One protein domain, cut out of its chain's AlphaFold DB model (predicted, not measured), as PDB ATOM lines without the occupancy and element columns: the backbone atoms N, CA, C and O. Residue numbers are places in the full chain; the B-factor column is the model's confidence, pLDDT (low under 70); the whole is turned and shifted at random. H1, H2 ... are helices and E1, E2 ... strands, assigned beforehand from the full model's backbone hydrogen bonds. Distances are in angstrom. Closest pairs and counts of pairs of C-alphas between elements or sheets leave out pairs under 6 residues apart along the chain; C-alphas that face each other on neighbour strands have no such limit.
ATOM      1  N   ILE A   3      14.252   1.865 -12.597       47.72
ATOM      2  CA  ILE A   3      13.730   3.217 -12.412       47.72
ATOM      3  C   ILE A   3      13.494   3.793 -13.806       47.72
ATOM      4  O   ILE A   3      14.439   3.971 -14.573       47.72
ATOM      5  N   SER A   4      12.244   4.110 -14.136       44.12
ATOM      6  CA  SER A   4      11.920   4.932 -15.305       44.12
ATOM      7  C   SER A   4      10.838   5.950 -14.938       44.12
ATOM      8  O   SER A   4       9.908   5.647 -14.190       44.12
ATOM      9  N   ASN A   5      10.990   7.197 -15.402       47.34
ATOM     10  CA  ASN A   5      10.064   8.312 -15.144       47.34
ATOM     11  C   ASN A   5       9.706   8.549 -13.658       47.34
ATOM     12  O   ASN A   5       8.568   8.889 -13.339       47.34
ATOM     13  N   GLY A   6      10.659   8.346 -12.738       47.12
ATOM     14  CA  GLY A   6      10.450   8.553 -11.296       47.12
ATOM     15  C   GLY A   6       9.557   7.508 -10.617       47.12
ATOM     16  O   GLY A   6       9.141   7.712  -9.482       47.12
ATOM     17  N   ARG A   7       9.246   6.395 -11.294       47.62
ATOM     18  CA  ARG A   7       8.441   5.295 -10.749       47.62
ATOM     19  C   ARG A   7       9.309   4.063 -10.556       47.62
ATOM     20  O   ARG A   7      10.084   3.695 -11.440       47.62
ATOM     21  N   LEU A   8       9.175   3.446  -9.386       58.34
ATOM     22  CA  LEU A   8       9.861   2.206  -9.061       58.34
ATOM     23  C   LEU A   8       8.968   1.036  -9.466       58.34
ATOM     24  O   LEU A   8       7.837   0.916  -8.997       58.34
ATOM     25  N   PHE A   9       9.481   0.210 -10.372       60.47
ATOM     26  CA  PHE A   9       8.794  -0.974 -10.863       60.47
ATOM     27  C   PHE A   9       9.318  -2.201 -10.128       60.47
ATOM     28  O   PHE A   9      10.515  -2.520 -10.213       60.47
ATOM     29  N   TRP A  10       8.414  -2.883  -9.424       65.44
ATOM     30  CA  TRP A  10       8.690  -4.207  -8.895       65.44
ATOM     31  C   TRP A  10       8.066  -5.272  -9.790       65.44
ATOM     32  O   TRP A  10       6.846  -5.346  -9.918       65.44
ATOM     33  N   ASP A  11       8.949  -6.046 -10.413       64.06
ATOM     34  CA  ASP A  11       8.643  -7.291 -11.100       64.06
ATOM     35  C   ASP A  11       8.874  -8.482 -10.163       64.06
ATOM     36  O   ASP A  11       9.936  -8.592  -9.539       64.06
ATOM     37  N   VAL A  12       7.864  -9.341 -10.053       62.00
ATOM     38  CA  VAL A  12       7.857 -10.529  -9.189       62.00
ATOM     39  C   VAL A  12       8.290 -11.804  -9.926       62.00
ATOM     40  O   VAL A  12       8.423 -12.852  -9.295       62.00
ATOM     41  N   HIS A  13       8.553 -11.744 -11.236       59.97
ATOM     42  CA  HIS A  13       8.962 -12.900 -12.032       59.97
ATOM     43  C   HIS A  13      10.478 -12.938 -12.283       59.97
ATOM     44  O   HIS A  13      11.099 -11.981 -12.732       59.97
ATOM     45  N   GLN A  14      11.095 -14.101 -12.043       55.81
ATOM     46  CA  GLN A  14      12.545 -14.306 -12.192       55.81
ATOM     47  C   GLN A  14      13.062 -14.217 -13.642       55.81
ATOM     48  O   GLN A  14      14.258 -14.011 -13.840       55.81
ATOM     49  N   ALA A  15      12.198 -14.411 -14.645       55.94
ATOM     50  CA  ALA A  15      12.596 -14.608 -16.044       55.94
ATOM     51  C   ALA A  15      11.902 -13.664 -17.044       55.94
ATOM     52  O   ALA A  15      11.994 -13.876 -18.253       55.94
ATOM     53  N   GLY A  16      11.221 -12.617 -16.576       52.66
ATOM     54  CA  GLY A  16      10.629 -11.640 -17.481       52.66
ATOM     55  C   GLY A  16       9.771 -10.601 -16.781       52.66
ATOM     56  O   GLY A  16       9.026 -10.934 -15.875       52.66
ATOM     57  N   TYR A  17       9.840  -9.384 -17.314       60.41
ATOM     58  CA  TYR A  17       9.054  -8.191 -16.995       60.41
ATOM     59  C   TYR A  17       7.546  -8.361 -17.246       60.41
ATOM     60  O   TYR A  17       6.980  -7.699 -18.116       60.41
ATOM     61  N   GLN A  18       6.903  -9.294 -16.543       66.19
ATOM     62  CA  GLN A  18       5.527  -9.715 -16.826       66.19
ATOM     63  C   GLN A  18       4.488  -9.032 -15.939       66.19
ATOM     64  O   GLN A  18       3.388  -8.763 -16.424       66.19
ATOM     65  N   ASP A  19       4.830  -8.705 -14.691       73.50
ATOM     66  CA  ASP A  19       3.866  -8.142 -13.747       73.50
ATOM     67  C   ASP A  19       4.467  -6.985 -12.956       73.50
ATOM     68  O   ASP A  19       5.582  -7.073 -12.453       73.50
ATOM     69  N   PHE A  20       3.750  -5.862 -12.895       82.25
ATOM     70  CA  PHE A  20       4.319  -4.598 -12.438       82.25
ATOM     71  C   PHE A  20       3.385  -3.848 -11.505       82.25
ATOM     72  O   PHE A  20       2.323  -3.356 -11.909       82.25
ATOM     73  N   TYR A  21       3.880  -3.631 -10.292       86.88
ATOM     74  CA  TYR A  21       3.220  -2.851  -9.257       86.88
ATOM     75  C   TYR A  21       3.901  -1.487  -9.123       86.88
ATOM     76  O   TYR A  21       5.108  -1.393  -8.893       86.88
ATOM     77  N   CYS A  22       3.129  -0.420  -9.323       88.69
ATOM     78  CA  CYS A  22       3.588   0.960  -9.185       88.69
ATOM     79  C   CYS A  22       3.215   1.503  -7.806       88.69
ATOM     80  O   CYS A  22       2.076   1.354  -7.358       88.69
ATOM     81  N   TYR A  23       4.159   2.210  -7.194       89.56
ATOM     82  CA  TYR A  23       4.027   2.837  -5.883       89.56
ATOM     83  C   TYR A  23       4.103   4.361  -5.991       89.56
ATOM     84  O   TYR A  23       4.581   4.892  -6.998       89.56
ATOM     85  N   ASP A  24       3.579   5.062  -4.984       87.50
ATOM     86  CA  ASP A  24       3.545   6.532  -4.962       87.50
ATOM     87  C   ASP A  24       4.903   7.123  -4.567       87.50
ATOM     88  O   ASP A  24       5.233   8.240  -4.957       87.50
ATOM     89  N   SER A  25       5.721   6.354  -3.841       86.50
ATOM     90  CA  SER A  25       7.075   6.734  -3.454       86.50
ATOM     91  C   SER A  25       8.023   5.534  -3.455       86.50
ATOM     92  O   SER A  25       7.600   4.374  -3.503       86.50
ATOM     93  N   VAL A  26       9.326   5.819  -3.401       84.75
ATOM     94  CA  VAL A  26      10.375   4.793  -3.321       84.75
ATOM     95  C   VAL A  26      10.272   4.020  -2.007       84.75
ATOM     96  O   VAL A  26      10.398   2.801  -2.005       84.75
ATOM     97  N   GLU A  27       9.990   4.705  -0.903       88.50
ATOM     98  CA  GLU A  27       9.876   4.121   0.435       88.50
ATOM     99  C   GLU A  27       8.751   3.087   0.489       88.50
ATOM    100  O   GLU A  27       8.959   1.977   0.976       88.50
ATOM    101  N   LEU A  28       7.586   3.412  -0.086       85.69
ATOM    102  CA  LEU A  28       6.464   2.477  -0.181       85.69
ATOM    103  C   LEU A  28       6.805   1.272  -1.060       85.69
ATOM    104  O   LEU A  28       6.427   0.151  -0.732       85.69
ATOM    105  N   ALA A  29       7.554   1.486  -2.144       85.88
ATOM    106  CA  ALA A  29       7.993   0.398  -3.008       85.88
ATOM    107  C   ALA A  29       8.975  -0.541  -2.292       85.88
ATOM    108  O   ALA A  29       8.854  -1.758  -2.401       85.88
ATOM    109  N   VAL A  30       9.923   0.008  -1.525       85.69
ATOM    110  CA  VAL A  30      10.870  -0.775  -0.718       85.69
ATOM    111  C   VAL A  30      10.146  -1.516   0.405       85.69
ATOM    112  O   VAL A  30      10.428  -2.687   0.640       85.69
ATOM    113  N   GLN A  31       9.188  -0.877   1.077       88.19
ATOM    114  CA  GLN A  31       8.402  -1.521   2.127       88.19
ATOM    115  C   GLN A  31       7.536  -2.650   1.564       88.19
ATOM    116  O   GLN A  31       7.517  -3.740   2.137       88.19
ATOM    117  N   GLY A  32       6.872  -2.409   0.430       85.62
ATOM    118  CA  GLY A  32       6.183  -3.442  -0.336       85.62
ATOM    119  C   GLY A  32       7.132  -4.594  -0.643       85.62
ATOM    120  O   GLY A  32       6.799  -5.736  -0.332       85.62
ATOM    121  N   MET A  33       8.347  -4.274  -1.121       84.06
ATOM    122  CA  MET A  33       9.405  -5.252  -1.384       84.06
ATOM    123  C   MET A  33       9.705  -6.163  -0.205       84.06
ATOM    124  O   MET A  33       9.672  -7.382  -0.326       84.06
ATOM    125  N   MET A  34      10.019  -5.560   0.932       86.62
ATOM    126  CA  MET A  34      10.464  -6.301   2.105       86.62
ATOM    127  C   MET A  34       9.339  -7.100   2.769       86.62
ATOM    128  O   MET A  34       9.620  -8.050   3.493       86.62
ATOM    129  N   SER A  35       8.082  -6.700   2.557       87.81
ATOM    130  CA  SER A  35       6.928  -7.294   3.239       87.81
ATOM    131  C   SER A  35       6.252  -8.410   2.448       87.81
ATOM    132  O   SER A  35       5.528  -9.197   3.046       87.81
ATOM    133  N   PHE A  36       6.419  -8.456   1.124       87.00
ATOM    134  CA  PHE A  36       5.716  -9.431   0.292       87.00
ATOM    135  C   PHE A  36       6.424 -10.781   0.289       87.00
ATOM    136  O   PHE A  36       7.596 -10.898  -0.077       87.00
ATOM    137  N   ASP A  37       5.667 -11.803   0.674       85.44
ATOM    138  CA  ASP A  37       6.087 -13.194   0.655       85.44
ATOM    139  C   ASP A  37       5.306 -13.941  -0.437       85.44
ATOM    140  O   ASP A  37       4.133 -14.263  -0.235       85.44
ATOM    141  N   PRO A  38       5.923 -14.279  -1.584       81.38
ATOM    142  CA  PRO A  38       5.228 -14.957  -2.676       81.38
ATOM    143  C   PRO A  38       4.750 -16.377  -2.321       81.38
ATOM    144  O   PRO A  38       3.965 -16.955  -3.071       81.38
ATOM    145  N   ALA A  39       5.197 -16.967  -1.204       83.75
ATOM    146  CA  ALA A  39       4.673 -18.245  -0.722       83.75
ATOM    147  C   ALA A  39       3.333 -18.097   0.022       83.75
ATOM    148  O   ALA A  39       2.613 -19.084   0.193       83.75
ATOM    149  N   ARG A  40       2.998 -16.885   0.484       84.56
ATOM    150  CA  ARG A  40       1.816 -16.599   1.318       84.56
ATOM    151  C   ARG A  40       0.850 -15.613   0.672       84.56
ATOM    152  O   ARG A  40      -0.360 -15.752   0.842       84.56
ATOM    153  N   ASP A  41       1.381 -14.655  -0.070       86.00
ATOM    154  CA  ASP A  41       0.655 -13.529  -0.627       86.00
ATOM    155  C   ASP A  41       0.525 -13.667  -2.143       86.00
ATOM    156  O   ASP A  41       1.446 -14.085  -2.842       86.00
ATOM    157  N   LYS A  42      -0.638 -13.281  -2.673       84.81
ATOM    158  CA  LYS A  42      -0.880 -13.283  -4.126       84.81
ATOM    159  C   LYS A  42      -0.305 -12.055  -4.824       84.81
ATOM    160  O   LYS A  42      -0.001 -12.117  -6.006       84.81
ATOM    161  N   GLU A  43      -0.224 -10.938  -4.112       87.56
ATOM    162  CA  GLU A  43       0.220  -9.651  -4.636       87.56
ATOM    163  C   GLU A  43       0.796  -8.806  -3.497       87.56
ATOM    164  O   GLU A  43       0.360  -8.949  -2.349       87.56
ATOM    165  N   PRO A  44       1.758  -7.914  -3.781       88.44
ATOM    166  CA  PRO A  44       2.298  -7.037  -2.760       88.44
ATOM    167  C   PRO A  44       1.250  -6.006  -2.311       88.44
ATOM    168  O   PRO A  44       0.273  -5.720  -3.006       88.44
ATOM    169  N   VAL A  45       1.445  -5.421  -1.132       90.06
ATOM    170  CA  VAL A  45       0.570  -4.367  -0.588       90.06
ATOM    171  C   VAL A  45       1.075  -2.974  -0.962       90.06
ATOM    172  O   VAL A  45       2.236  -2.815  -1.334       90.06
ATOM    173  N   GLY A  46       0.211  -1.957  -0.861       88.25
ATOM    174  CA  GLY A  46       0.592  -0.538  -0.962       88.25
ATOM    175  C   GLY A  46       0.829   0.007  -2.376       88.25
ATOM    176  O   GLY A  46       1.152   1.183  -2.525       88.25
ATOM    177  N   TRP A  47       0.663  -0.805  -3.421       92.56
ATOM    178  CA  TRP A  47       0.733  -0.330  -4.805       92.56
ATOM    179  C   TRP A  47      -0.540   0.421  -5.195       92.56
ATOM    180  O   TRP A  47      -1.633   0.012  -4.817       92.56
ATOM    181  N   HIS A  48      -0.423   1.477  -6.007       92.75
ATOM    182  CA  HIS A  48      -1.575   2.268  -6.476       92.75
ATOM    183  C   HIS A  48      -1.986   1.994  -7.917       92.75
ATOM    184  O   HIS A  48      -3.121   2.286  -8.299       92.75
ATOM    185  N   ARG A  49      -1.093   1.427  -8.733       91.75
ATOM    186  CA  ARG A  49      -1.404   1.021 -10.104       91.75
ATOM    187  C   ARG A  49      -0.735  -0.296 -10.454       91.75
ATOM    188  O   ARG A  49       0.479  -0.429 -10.327       91.75
ATOM    189  N   HIS A  50      -1.527  -1.200 -11.010       90.56
ATOM    190  CA  HIS A  50      -1.044  -2.401 -11.656       90.56
ATOM    191  C   HIS A  50      -0.942  -2.173 -13.165       90.56
ATOM    192  O   HIS A  50      -1.923  -1.784 -13.807       90.56
ATOM    193  N   ALA A  51       0.252  -2.323 -13.740       83.44
ATOM    194  CA  ALA A  51       0.487  -1.868 -15.110       83.44
ATOM    195  C   ALA A  51      -0.157  -2.775 -16.169       83.44
ATOM    196  O   ALA A  51      -0.596  -2.258 -17.194       83.44
ATOM    197  N   SER A  52      -0.215  -4.085 -15.917       82.88
ATOM    198  CA  SER A  52      -0.681  -5.100 -16.871       82.88
ATOM    199  C   SER A  52      -2.208  -5.197 -16.931       82.88
ATOM    200  O   SER A  52      -2.772  -5.366 -18.007       82.88
ATOM    201  N   THR A  53      -2.896  -5.040 -15.796       87.00
ATOM    202  CA  THR A  53      -4.358  -5.235 -15.709       87.00
ATOM    203  C   THR A  53      -5.166  -3.940 -15.658       87.00
ATOM    204  O   THR A  53      -6.392  -3.984 -15.693       87.00
ATOM    205  N   GLY A  54      -4.512  -2.784 -15.504       88.62
ATOM    206  CA  GLY A  54      -5.198  -1.498 -15.345       88.62
ATOM    207  C   GLY A  54      -5.880  -1.296 -13.985       88.62
ATOM    208  O   GLY A  54      -6.528  -0.264 -13.785       88.62
ATOM    209  N   ARG A  55      -5.714  -2.233 -13.033       93.50
ATOM    210  CA  ARG A  55      -6.196  -2.077 -11.649       93.50
ATOM    211  C   ARG A  55      -5.520  -0.879 -10.989       93.50
ATOM    212  O   ARG A  55      -4.321  -0.635 -11.165       93.50
ATOM    213  N   ARG A  56      -6.288  -0.143 -10.196       94.31
ATOM    214  CA  ARG A  56      -5.831   1.017  -9.435       94.31
ATOM    215  C   ARG A  56      -6.362   0.970  -8.015       94.31
ATOM    216  O   ARG A  56      -7.508   0.600  -7.801       94.31
ATOM    217  N   ARG A  57      -5.529   1.396  -7.071       95.06
ATOM    218  CA  ARG A  57      -5.820   1.493  -5.637       95.06
ATOM    219  C   ARG A  57      -5.421   2.886  -5.156       95.06
ATOM    220  O   ARG A  57      -4.230   3.147  -4.990       95.06
ATOM    221  N   PRO A  58      -6.362   3.825  -4.978       93.31
ATOM    222  CA  PRO A  58      -6.043   5.138  -4.430       93.31
ATOM    223  C   PRO A  58      -5.269   5.009  -3.111       93.31
ATOM    224  O   PRO A  58      -5.719   4.304  -2.212       93.31
ATOM    225  N   ALA A  59      -4.108   5.666  -3.014       89.69
ATOM    226  CA  ALA A  59      -3.205   5.591  -1.857       89.69
ATOM    227  C   ALA A  59      -2.786   4.157  -1.452       89.69
ATOM    228  O   ALA A  59      -2.481   3.901  -0.290       89.69
ATOM    229  N   GLY A  60      -2.811   3.202  -2.389       89.31
ATOM    230  CA  GLY A  60      -2.473   1.805  -2.115       89.31
ATOM    231  C   GLY A  60      -3.540   1.005  -1.357       89.31
ATOM    232  O   GLY A  60      -3.276  -0.125  -0.947       89.31
ATOM    233  N   ASP A  61      -4.740   1.565  -1.179       92.38
ATOM    234  CA  ASP A  61      -5.842   0.954  -0.437       92.38
ATOM    235  C   ASP A  61      -6.591  -0.084  -1.292       92.38
ATOM    236  O   ASP A  61      -7.312   0.255  -2.234       92.38
ATOM    237  N   ALA A  62      -6.433  -1.364  -0.946       91.44
ATOM    238  CA  ALA A  62      -7.070  -2.478  -1.648       91.44
ATOM    239  C   ALA A  62      -8.607  -2.442  -1.576       91.44
ATOM    240  O   ALA A  62      -9.269  -2.954  -2.476       91.44
ATOM    241  N   SER A  63      -9.190  -1.809  -0.551       94.25
ATOM    242  CA  SER A  63     -10.651  -1.690  -0.428       94.25
ATOM    243  C   SER A  63     -11.261  -0.713  -1.437       94.25
ATOM    244  O   SER A  63     -12.456  -0.772  -1.717       94.25
ATOM    245  N   LYS A  64     -10.435   0.171  -2.007       94.31
ATOM    246  CA  LYS A  64     -10.825   1.187  -2.994       94.31
ATOM    247  C   LYS A  64     -10.390   0.814  -4.402       94.31
ATOM    248  O   LYS A  64     -10.235   1.687  -5.257       94.31
ATOM    249  N   GLU A  65     -10.132  -0.466  -4.631       95.00
ATOM    250  CA  GLU A  65      -9.680  -0.926  -5.925       95.00
ATOM    251  C   GLU A  65     -10.742  -0.721  -7.007       95.00
ATOM    252  O   GLU A  65     -11.916  -1.041  -6.827       95.00
ATOM    253  N   TYR A  66     -10.308  -0.223  -8.160       93.81
ATOM    254  CA  TYR A  66     -11.122  -0.140  -9.365       93.81
ATOM    255  C   TYR A  66     -10.290  -0.472 -10.604       93.81
ATOM    256  O   TYR A  66      -9.058  -0.399 -10.592       93.81
ATOM    257  N   ILE A  67     -10.965  -0.831 -11.693       93.25
ATOM    258  CA  ILE A  67     -10.341  -1.030 -13.002       93.25
ATOM    259  C   ILE A  67     -10.616   0.216 -13.835       93.25
ATOM    260  O   ILE A  67     -11.771   0.583 -14.045       93.25
ATOM    261  N   ASN A  68      -9.555   0.872 -14.296       79.06
ATOM    262  CA  ASN A  68      -9.688   1.950 -15.264       79.06
ATOM    263  C   ASN A  68      -9.638   1.341 -16.670       79.06
ATOM    264  O   ASN A  68      -8.547   0.973 -17.110       79.06
TER     265      ASN A  68
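This is residues 3 to 68 of the 69 residues of an uncharacterized protein of Rugamonas sp. FT81W (UniProt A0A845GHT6). The domain has little regular structure: a small hairpin of strands E1 and E2, helix H1 packing on E1, and a long stretch, residues 36 to 68, that folds back so that its residues 49 to 50 pair antiparallel with residues 21 to 22 of E2. The 66 printed residues include, in order, E1, E2 and H1, 18 residues of mixed class; the sheet is antiparallel. The whole is compact, radius of gyration of the C-alphas 11.2 A, spanning 30 by 29 by 23 A.

E1, residues 7 to 11, begins at C-alpha (8.441, 5.295, -10.749) and measures 12.6 A. E2 is residues 20 to 22. H1, residues 26 to 35, measures 14.2 A and ends at (6.928, -7.294, 3.239).

E1 and E2 form an antiparallel hairpin at 150 degrees, with N 21 and O 10 3.4 A apart. The closest C-alphas of E1 and H1, Leu 8 and Val 26, are 6.3 A apart. In H1 every O i to N i+4 pair is within hydrogen-bond range.

The farthest C-alphas, Ala 15 and Lys 64, are 31.1 A apart. The printed part has no cut. Residues 3 to 18 have pLDDT under 70.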